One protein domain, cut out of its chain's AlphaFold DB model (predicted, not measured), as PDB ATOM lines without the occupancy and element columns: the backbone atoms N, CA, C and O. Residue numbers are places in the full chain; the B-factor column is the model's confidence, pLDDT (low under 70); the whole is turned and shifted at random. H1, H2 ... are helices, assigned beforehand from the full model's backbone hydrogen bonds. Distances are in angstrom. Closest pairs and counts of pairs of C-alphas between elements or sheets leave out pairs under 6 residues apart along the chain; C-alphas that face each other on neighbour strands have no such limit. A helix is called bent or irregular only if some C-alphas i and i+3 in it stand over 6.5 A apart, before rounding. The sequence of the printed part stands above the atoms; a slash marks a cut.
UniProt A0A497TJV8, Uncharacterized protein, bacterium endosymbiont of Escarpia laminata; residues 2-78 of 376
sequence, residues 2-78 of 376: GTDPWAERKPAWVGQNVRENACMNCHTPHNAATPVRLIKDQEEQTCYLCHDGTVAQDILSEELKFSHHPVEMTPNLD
ATOM      1  N   GLY A   2     115.448 110.505  78.933       51.56
ATOM      2  CA  GLY A   2     115.527 109.082  79.270       51.56
ATOM      3  C   GLY A   2     114.260 108.597  79.958       51.56
ATOM      4  O   GLY A   2     113.518 109.394  80.540       51.56
ATOM      5  N   THR A   3     113.992 107.302  79.853       62.19
ATOM      6  CA  THR A   3     112.970 106.646  80.668       62.19
ATOM      7  C   THR A   3     113.401 106.701  82.130       62.19
ATOM      8  O   THR A   3     114.538 106.375  82.439       62.19
ATOM      9  N   ASP A   4     112.507 107.130  83.021       68.56
ATOM     10  CA  ASP A   4     112.745 107.101  84.467       68.56
ATOM     11  C   ASP A   4     113.116 105.663  84.897       68.56
ATOM     12  O   ASP A   4     112.273 104.769  84.751       68.56
ATOM     13  N   PRO A   5     114.330 105.404  85.428       68.06
ATOM     14  CA  PRO A   5     114.749 104.059  85.842       68.06
ATOM     15  C   PRO A   5     113.966 103.518  87.044       68.06
ATOM     16  O   PRO A   5     114.136 102.365  87.457       68.06
ATOM     17  N   TRP A   6     113.090 104.344  87.616       71.56
ATOM     18  CA  TRP A   6     112.168 103.997  88.683       71.56
ATOM     19  C   TRP A   6     110.697 104.096  88.247       71.56
ATOM     20  O   TRP A   6     109.823 104.129  89.113       71.56
ATOM     21  N   ALA A   7     110.398 104.082  86.939       66.88
ATOM     22  CA  ALA A   7     109.041 104.239  86.388       66.88
ATOM     23  C   ALA A   7     108.002 103.243  86.943       66.88
ATOM     24  O   ALA A   7     106.807 103.528  86.992       66.88
ATOM     25  N   GLU A   8     108.451 102.071  87.385       64.88
ATOM     26  CA  GLU A   8     107.628 101.033  88.013       64.88
ATOM     27  C   GLU A   8     107.204 101.352  89.459       64.88
ATOM     28  O   GLU A   8     106.387 100.640  90.053       64.88
ATOM     29  N   ARG A   9     107.723 102.433  90.051       68.25
ATOM     30  CA  ARG A   9     107.446 102.796  91.440       68.25
ATOM     31  C   ARG A   9     106.273 103.754  91.571       68.25
ATOM     32  O   ARG A   9     106.040 104.661  90.779       68.25
ATOM     33  N   LYS A  10     105.559 103.608  92.690       62.06
ATOM     34  CA  LYS A  10     104.592 104.619  93.124       62.06
ATOM     35  C   LYS A  10     105.341 105.932  93.394       62.06
ATOM     36  O   LYS A  10     106.349 105.879  94.096       62.06
ATOM     37  N   PRO A  11     104.812 107.102  92.989       66.06
ATOM     38  CA  PRO A  11     105.476 108.397  93.185       66.06
ATOM     39  C   PRO A  11     105.917 108.694  94.629       66.06
ATOM     40  O   PRO A  11     106.880 109.414  94.844       66.06
ATOM     41  N   ALA A  12     105.248 108.113  95.632       62.91
ATOM     42  CA  ALA A  12     105.600 108.262  97.048       62.91
ATOM     43  C   ALA A  12     106.820 107.424  97.513       62.91
ATOM     44  O   ALA A  12     107.203 107.523  98.673       62.91
ATOM     45  N   TRP A  13     107.384 106.573  96.646       62.22
ATOM     46  CA  TRP A  13     108.465 105.612  96.936       62.22
ATOM     47  C   TRP A  13     109.671 105.786  95.994       62.22
ATOM     48  O   TRP A  13     110.616 104.989  96.025       62.22
ATOM     49  N   VAL A  14     109.618 106.796  95.122       67.31
ATOM     50  CA  VAL A  14     110.736 107.215  94.276       67.31
ATOM     51  C   VAL A  14     111.572 108.183  95.101       67.31
ATOM     52  O   VAL A  14     111.155 109.313  95.355       67.31
ATOM     53  N   GLY A  15     112.729 107.717  95.563       65.75
ATOM     54  CA  GLY A  15     113.771 108.606  96.052       65.75
ATOM     55  C   GLY A  15     114.296 109.462  94.902       65.75
ATOM     56  O   GLY A  15     114.322 109.023  93.754       65.75
ATOM     57  N   GLN A  16     114.726 110.682  95.201       64.69
ATOM     58  CA  GLN A  16     115.260 111.627  94.217       64.69
ATOM     59  C   GLN A  16     116.720 111.334  93.846       64.69
ATOM     60  O   GLN A  16     117.265 111.968  92.945       64.69
ATOM     61  N   ASN A  17     117.380 110.411  94.550       64.19
ATOM     62  CA  ASN A  17     118.774 110.048  94.322       64.19
ATOM     63  C   ASN A  17     119.046 108.569  94.644       64.19
ATOM     64  O   ASN A  17     118.260 107.897  95.316       64.19
ATOM     65  N   VAL A  18     120.205 108.079  94.190       68.88
ATOM     66  CA  VAL A  18     120.677 106.697  94.397       68.88
ATOM     67  C   VAL A  18     120.634 106.308  95.879       68.88
ATOM     68  O   VAL A  18     120.156 105.230  96.224       68.88
ATOM     69  N   ARG A  19     121.040 107.197  96.791       71.31
ATOM     70  CA  ARG A  19     121.056 106.895  98.229       71.31
ATOM     71  C   ARG A  19     119.654 106.651  98.795       71.31
ATOM     72  O   ARG A  19     119.475 105.721  99.573       71.31
ATOM     73  N   GLU A  20     118.668 107.457  98.410       72.06
ATOM     74  CA  GLU A  20     117.270 107.299  98.840       72.06
ATOM     75  C   GLU A  20     116.612 106.054  98.239       72.06
ATOM     76  O   GLU A  20     115.760 105.430  98.871       72.06
ATOM     77  N   ASN A  21     117.036 105.666  97.037       73.69
ATOM     78  CA  ASN A  21     116.558 104.465  96.363       73.69
ATOM     79  C   ASN A  21     117.226 103.169  96.862       73.69
ATOM     80  O   ASN A  21     116.663 102.094  96.637       73.69
ATOM     81  N   ALA A  22     118.346 103.272  97.590       83.00
ATOM     82  CA  ALA A  22     119.039 102.198  98.311       83.00
ATOM     83  C   ALA A  22     119.155 100.884  97.503       83.00
ATOM     84  O   ALA A  22     119.606 100.887  96.361       83.00
ATOM     85  N   CYS A  23     118.740  99.748  98.069       85.69
ATOM     86  CA  CYS A  23     118.807  98.436  97.412       85.69
ATOM     87  C   CYS A  23     117.986  98.386  96.116       85.69
ATOM     88  O   CYS A  23     118.296  97.648  95.188       85.69
ATOM     89  N   MET A  24     116.925  99.187  96.033       83.81
ATOM     90  CA  MET A  24     115.999  99.136  94.911       83.81
ATOM     91  C   MET A  24     116.520  99.866  93.658       83.81
ATOM     92  O   MET A  24     115.783  99.995  92.678       83.81
ATOM     93  N   ASN A  25     117.750 100.397  93.679       83.38
ATOM     94  CA  ASN A  25     118.412 100.839  92.448       83.38
ATOM     95  C   ASN A  25     118.651  99.657  91.504       83.38
ATOM     96  O   ASN A  25     118.412  99.796  90.312       83.38
ATOM     97  N   CYS A  26     119.014  98.498  92.057       87.19
ATOM     98  CA  CYS A  26     119.347  97.296  91.290       87.19
ATOM     99  C   CYS A  26     118.341  96.159  91.516       87.19
ATOM    100  O   CYS A  26     118.114  95.352  90.621       87.19
ATOM    101  N   HIS A  27     117.695  96.106  92.687       88.12
ATOM    102  CA  HIS A  27     116.754  95.039  93.033       88.12
ATOM    103  C   HIS A  27     115.285  95.457  92.872       88.12
ATOM    104  O   HIS A  27     114.895  96.573  93.225       88.12
ATOM    105  N   THR A  28     114.436  94.526  92.437       86.12
ATOM    106  CA  THR A  28     112.976  94.690  92.380       86.12
ATOM    107  C   THR A  28     112.311  93.883  93.496       86.12
ATOM    108  O   THR A  28     112.297  92.651  93.444       86.12
ATOM    109  N   PRO A  29     111.718  94.523  94.523       78.69
ATOM    110  CA  PRO A  29     111.014  93.797  95.571       78.69
ATOM    111  C   PRO A  29     109.739  93.156  95.002       78.69
ATOM    112  O   PRO A  29     108.731  93.831  94.800       78.69
ATOM    113  N   HIS A  30     109.800  91.835  94.804       79.81
ATOM    114  CA  HIS A  30     108.797  90.982  94.146       79.81
ATOM    115  C   HIS A  30     108.722  91.146  92.622       79.81
ATOM    116  O   HIS A  30     108.832  92.245  92.097       79.81
ATOM    117  N   ASN A  31     108.464  90.038  91.917       81.50
ATOM    118  CA  ASN A  31     108.322  89.996  90.454       81.50
ATOM    119  C   ASN A  31     109.523  90.574  89.678       81.50
ATOM    120  O   ASN A  31     109.338  91.136  88.602       81.50
ATOM    121  N   ALA A  32     110.736  90.442  90.217       82.81
ATOM    122  CA  ALA A  32     111.954  90.723  89.468       82.81
ATOM    123  C   ALA A  32     112.015  89.863  88.195       82.81
ATOM    124  O   ALA A  32     111.545  88.720  88.206       82.81
ATOM    125  N   ALA A  33     112.581  90.404  87.112       80.94
ATOM    126  CA  ALA A  33     112.706  89.664  85.857       80.94
ATOM    127  C   ALA A  33     113.665  88.471  85.998       80.94
ATOM    128  O   ALA A  33     113.483  87.450  85.332       80.94
ATOM    129  N   THR A  34     114.636  88.572  86.911       80.06
ATOM    130  CA  THR A  34     115.571  87.493  87.232       80.06
ATOM    131  C   THR A  34     115.201  86.787  88.547       80.06
ATOM    132  O   THR A  34     114.735  87.418  89.505       80.06
ATOM    133  N   PRO A  35     115.403  85.459  88.639       77.94
ATOM    134  CA  PRO A  35     115.147  84.713  89.869       77.94
ATOM    135  C   PRO A  35     116.244  84.914  90.927       77.94
ATOM    136  O   PRO A  35     115.989  84.728  92.120       77.94
ATOM    137  N   VAL A  36     117.465  85.276  90.520       79.69
ATOM    138  CA  VAL A  36     118.618  85.398  91.416       79.69
ATOM    139  C   VAL A  36     118.544  86.728  92.156       79.69
ATOM    140  O   VAL A  36     118.637  87.795  91.566       79.69
ATOM    141  N   ARG A  37     118.333  86.656  93.478       82.31
ATOM    142  CA  ARG A  37     118.350  87.799  94.419       82.31
ATOM    143  C   ARG A  37     117.506  89.002  93.998       82.31
ATOM    144  O   ARG A  37     117.725  90.111  94.475       82.31
ATOM    145  N   LEU A  38     116.483  88.760  93.184       87.12
ATOM    146  CA  LEU A  38     115.537  89.767  92.733       87.12
ATOM    147  C   LEU A  38     116.194  90.945  91.990       87.12
ATOM    148  O   LEU A  38     115.751  92.079  92.157       87.12
ATOM    149  N   ILE A  39     117.254  90.712  91.214       86.69
ATOM    150  CA  ILE A  39     117.853  91.763  90.375       86.69
ATOM    151  C   ILE A  39     116.869  92.140  89.262       86.69
ATOM    152  O   ILE A  39     116.174  91.277  88.715       86.69
ATOM    153  N   LYS A  40     116.790  93.437  88.953       85.25
ATOM    154  CA  LYS A  40     115.861  94.016  87.972       85.25
ATOM    155  C   LYS A  40     115.915  93.318  86.619       85.25
ATOM    156  O   LYS A  40     114.852  93.006  86.089       85.25
ATOM    157  N   ASP A  41     117.113  93.057  86.112       85.44
ATOM    158  CA  ASP A  41     117.352  92.441  84.808       85.44
ATOM    159  C   ASP A  41     118.699  91.690  84.812       85.44
ATOM    160  O   ASP A  41     119.323  91.534  85.864       85.44
ATOM    161  N   GLN A  42     119.149  91.228  83.647       84.62
ATOM    162  CA  GLN A  42     120.545  90.866  83.395       84.62
ATOM    163  C   GLN A  42     121.489  91.991  83.858       84.62
ATOM    164  O   GLN A  42     121.092  93.162  83.893       84.62
ATOM    165  N   GLU A  43     122.711  91.636  84.257       85.50
ATOM    166  CA  GLU A  43     123.644  92.540  84.937       85.50
ATOM    167  C   GLU A  43     123.832  93.865  84.192       85.50
ATOM    168  O   GLU A  43     123.482  94.921  84.727       85.50
ATOM    169  N   GLU A  44     124.274  93.816  82.934       88.06
ATOM    170  CA  GLU A  44     124.568  95.011  82.138       88.06
ATOM    171  C   GLU A  44     123.323  95.893  82.004       88.06
ATOM    172  O   GLU A  44     123.370  97.108  82.204       88.06
ATOM    173  N   GLN A  45     122.169  95.274  81.732       88.62
ATOM    174  CA  GLN A  45     120.900  95.987  81.578       88.62
ATOM    175  C   GLN A  45     120.480  96.683  82.871       88.62
ATOM    176  O   GLN A  45     119.960  97.796  82.827       88.62
ATOM    177  N   THR A  46     120.762  96.078  84.028       88.81
ATOM    178  CA  THR A  46     120.513  96.699  85.334       88.81
ATOM    179  C   THR A  46     121.373  97.950  85.525       88.81
ATOM    180  O   THR A  46     120.872  98.967  86.012       88.81
ATOM    181  N   CYS A  47     122.641  97.912  85.110       90.56
ATOM    182  CA  CYS A  47     123.554  99.053  85.171       90.56
ATOM    183  C   CYS A  47     123.138 100.172  84.197       90.56
ATOM    184  O   CYS A  47     123.096 101.352  84.572       90.56
ATOM    185  N   TYR A  48     122.767  99.813  82.964       91.75
ATOM    186  CA  TYR A  48     122.396 100.762  81.912       91.75
ATOM    187  C   TYR A  48     121.103 101.530  82.185       91.75
ATOM    188  O   TYR A  48     120.921 102.598  81.610       91.75
ATOM    189  N   LEU A  49     120.264 101.097  83.132       88.25
ATOM    190  CA  LEU A  49     119.130 101.906  83.602       88.25
ATOM    191  C   LEU A  49     119.552 103.311  84.057       88.25
ATOM    192  O   LEU A  49     118.761 104.247  83.988       88.25
ATOM    193  N   CYS A  50     120.773 103.467  84.569       88.94
ATOM    194  CA  CYS A  50     121.308 104.774  84.948       88.94
ATOM    195  C   CYS A  50     122.514 105.193  84.105       88.94
ATOM    196  O   CYS A  50     122.728 106.391  83.913       88.94
ATOM    197  N   HIS A  51     123.296 104.231  83.621       92.56
ATOM    198  CA  HIS A  51     124.551 104.457  82.909       92.56
ATOM    199  C   HIS A  51     124.402 104.541  81.376       92.56
ATOM    200  O   HIS A  51     125.359 104.298  80.647       92.56
ATOM    201  N   ASP A  52     123.223 104.928  80.885       92.19
ATOM    202  CA  ASP A  52     122.930 105.241  79.473       92.19
ATOM    203  C   ASP A  52     123.091 106.737  79.124       92.19
ATOM    204  O   ASP A  52     122.651 107.202  78.071       92.19
ATOM    205  N   GLY A  53     123.647 107.521  80.052       90.31
ATOM    206  CA  GLY A  53     123.824 108.965  79.910       90.31
ATOM    207  C   GLY A  53     122.616 109.804  80.319       90.31
ATOM    208  O   GLY A  53     122.654 111.031  80.193       90.31
ATOM    209  N   THR A  54     121.538 109.190  80.815       87.44
ATOM    210  CA  THR A  54     120.336 109.932  81.221       87.44
ATOM    211  C   THR A  54     120.342 110.330  82.695       87.44
ATOM    212  O   THR A  54     119.839 111.407  83.030       87.44
ATOM    213  N   VAL A  55     120.923 109.498  83.567       84.81
ATOM    214  CA  VAL A  55     120.974 109.717  85.025       84.81
ATOM    215  C   VAL A  55     122.407 109.823  85.532       84.81
ATOM    216  O   VAL A  55     122.723 110.727  86.306       84.81
ATOM    217  N   ALA A  56     123.265 108.901  85.111       87.81
ATOM    218  CA  ALA A  56     124.671 108.842  85.468       87.81
ATOM    219  C   ALA A  56     125.546 108.973  84.216       87.81
ATOM    220  O   ALA A  56     125.064 109.245  83.116       87.81
ATOM    221  N   GLN A  57     126.855 108.815  84.409       89.94
ATOM    222  CA  GLN A  57     127.824 108.829  83.325       89.94
ATOM    223  C   GLN A  57     127.425 107.820  82.237       89.94
ATOM    224  O   GLN A  57     127.048 106.695  82.562       89.94
ATOM    225  N   ASP A  58     127.505 108.238  80.972       94.12
ATOM    226  CA  ASP A  58     127.154 107.413  79.815       94.12
ATOM    227  C   ASP A  58     128.233 106.351  79.577       94.12
ATOM    228  O   ASP A  58     129.272 106.627  78.976       94.12
ATOM    229  N   ILE A  59     128.019 105.163  80.138       95.44
ATOM    230  CA  ILE A  59     128.878 103.992  79.946       95.44
ATOM    231  C   ILE A  59     128.396 103.200  78.733       95.44
ATOM    232  O   ILE A  59     129.214 102.716  77.961       95.44
ATOM    233  N   LEU A  60     127.080 103.130  78.509       95.06
ATOM    234  CA  LEU A  60     126.500 102.405  77.378       95.06
ATOM    235  C   LEU A  60     127.087 102.874  76.042       95.06
ATOM    236  O   LEU A  60     127.484 102.051  75.223       95.06
ATOM    237  N   SER A  61     127.198 104.185  75.818       95.56
ATOM    238  CA  SER A  61     127.804 104.703  74.585       95.56
ATOM    239  C   SER A  61     129.295 104.374  74.451       95.56
ATOM    240  O   SER A  61     129.816 104.368  73.335       95.56
ATOM    241  N   GLU A  62     129.996 104.124  75.557       96.31
ATOM    242  CA  GLU A  62     131.411 103.743  75.560       96.31
ATOM    243  C   GLU A  62     131.589 102.271  75.183       96.31
ATOM    244  O   GLU A  62     132.423 101.976  74.329       96.31
ATOM    245  N   GLU A  63     130.748 101.382  75.719       93.88
ATOM    246  CA  GLU A  63     130.736  99.945  75.393       93.88
ATOM    247  C   GLU A  63     130.282  99.653  73.953       93.88
ATOM    248  O   GLU A  63     130.496  98.571  73.423       93.88
ATOM    249  N   LEU A  64     129.677 100.627  73.270       94.25
ATOM    250  CA  LEU A  64     129.313 100.510  71.853       94.25
ATOM    251  C   LEU A  64     130.431 100.948  70.894       94.25
ATOM    252  O   LEU A  64     130.231 100.970  69.673       94.25
ATOM    253  N   LYS A  65     131.593 101.363  71.410       95.75
ATOM    254  CA  LYS A  65     132.715 101.810  70.576       95.75
ATOM    255  C   LYS A  65     133.439 100.633  69.928       95.75
ATOM    256  O   LYS A  65     133.297  99.488  70.312       95.75
ATOM    257  N   PHE A  66     134.243 100.948  68.911       91.19
ATOM    258  CA  PHE A  66     135.001  99.955  68.144       91.19
ATOM    259  C   PHE A  66     135.916  99.076  69.011       91.19
ATOM    260  O   PHE A  66     136.046  97.886  68.739       91.19
ATOM    261  N   SER A  67     136.577  99.669  70.006       92.25
ATOM    262  CA  SER A  67     137.423  98.950  70.952       92.25
ATOM    263  C   SER A  67     136.844  99.126  72.344       92.25
ATOM    264  O   SER A  67     136.877 100.235  72.872       92.25
ATOM    265  N   HIS A  68     136.376  98.050  72.957       93.38
ATOM    266  CA  HIS A  68     135.774  98.055  74.290       93.38
ATOM    267  C   HIS A  68     136.032  96.733  75.010       93.38
ATOM    268  O   HIS A  68     136.516  95.770  74.403       93.38
ATOM    269  N   HIS A  69     135.755  96.700  76.310       91.19
ATOM    270  CA  HIS A  69     135.677  95.435  77.026       91.19
ATOM    271  C   HIS A  69     134.315  94.785  76.749       91.19
ATOM    272  O   HIS A  69     133.291  95.403  77.000       91.19
ATOM    273  N   PRO A  70     134.266  93.546  76.241       88.06
ATOM    274  CA  PRO A  70     133.051  93.001  75.646       88.06
ATOM    275  C   PRO A  70     132.089  92.407  76.687       88.06
ATOM    276  O   PRO A  70     131.866  91.192  76.713       88.06
ATOM    277  N   VAL A  71     131.527  93.262  77.545       88.44
ATOM    278  CA  VAL A  71     130.578  92.884  78.610       88.44
ATOM    279  C   VAL A  71     129.303  92.228  78.075       88.44
ATOM    280  O   VAL A  71     128.625  91.478  78.763       88.44
ATOM    281  N   GLU A  72     128.996  92.422  76.794       84.75
ATOM    282  CA  GLU A  72     127.840  91.829  76.134       84.75
ATOM    283  C   GLU A  72     127.993  90.338  75.779       84.75
ATOM    284  O   GLU A  72     127.008  89.687  75.418       84.75
ATOM    285  N   MET A  73     129.214  89.784  75.795       78.06
ATOM    286  CA  MET A  73     129.481  88.452  75.226       78.06
ATOM    287  C   MET A  73     129.202  87.282  76.173       78.06
ATOM    288  O   MET A  73     128.985  86.157  75.710       78.06
ATOM    289  N   THR A  74     129.231  87.509  77.479       67.38
ATOM    290  CA  THR A  74     129.257  86.439  78.486       67.38
ATOM    291  C   THR A  74     128.332  86.744  79.652       67.38
ATOM    292  O   THR A  74     128.800  86.719  80.779       67.38
ATOM    293  N   PRO A  75     127.032  86.985  79.420       64.19
ATOM    294  CA  PRO A  75     126.162  87.381  80.508       64.19
ATOM    295  C   PRO A  75     126.005  86.247  81.518       64.19
ATOM    296  O   PRO A  75     125.389  85.207  81.236       64.19
ATOM    297  N   ASN A  76     126.542  86.462  82.703       65.06
ATOM    298  CA  ASN A  76     126.350  85.623  83.851       65.06
ATOM    299  C   ASN A  76     124.993  85.935  84.477       65.06
ATOM    300  O   ASN A  76     124.493  87.058  84.502       65.06
ATOM    301  N   LEU A  77     124.333  84.881  84.941       63.06
ATOM    302  CA  LEU A  77     123.055  84.997  85.640       63.06
ATOM    303  C   LEU A  77     123.245  84.926  87.163       63.06
ATOM    304  O   LEU A  77     122.267  85.061  87.902       63.06
ATOM    305  N   ASP A  78     124.478  84.711  87.632       66.06
ATOM    306  CA  ASP A  78     124.825  84.540  89.038       66.06
ATOM    307  C   ASP A  78     125.356  85.842  89.666       66.06
ATOM    308  O   ASP A  78     126.413  86.334  89.318       66.06
TER     309      ASP A  78
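This is residues 2 to 78 of the 376 residues of an uncharacterized protein of bacterium endosymbiont of Escarpia laminata (UniProt A0A497TJV8). This is a chain of little regular structure, mostly loops, with short helix H2 in the middle, H1 and long loops to one side, and H3 to the other; residues 65 to 70 stick out. The 77 printed residues hold three named helices, H1, H2, H3, and no named strand: all helix, with 21 residues in named elements. It is only just compact, close to loose, radius of gyration of the C-alphas 13.4 A, elongated, 42 by 27 by 18 A.

H1 is residues 18 to 25, from C-alpha (120.677, 106.697, 94.397); it is irregular, C-alphas 20 and 23 being 9.1 A apart. H2, residues 43 to 51, is 12.1 A long. H3, residues 60 to 63, ends at C-alpha (130.736, 99.945, 75.393).

H1 and H2 are near each other. H2 and H3 are close but not clearly touching; their closest C-alphas, His 51 and Leu 60, are 6.2 A apart. H1 and H3 are apart. O i to N i+4 pairs within hydrogen-bond range number 1 of 4 in H1, with 4 of 5 O i to N i+3 pairs, and 4 of 5 in H2; H3 is too short for one.

The C-alphas of Ala 12 and Ser 67, the two farthest apart, are 42.2 A apart. The printed part has no cut. H1 to H2 is a long link. Residues 2 to 5, 7 to 18 and 74 to 78 are under pLDDT 70.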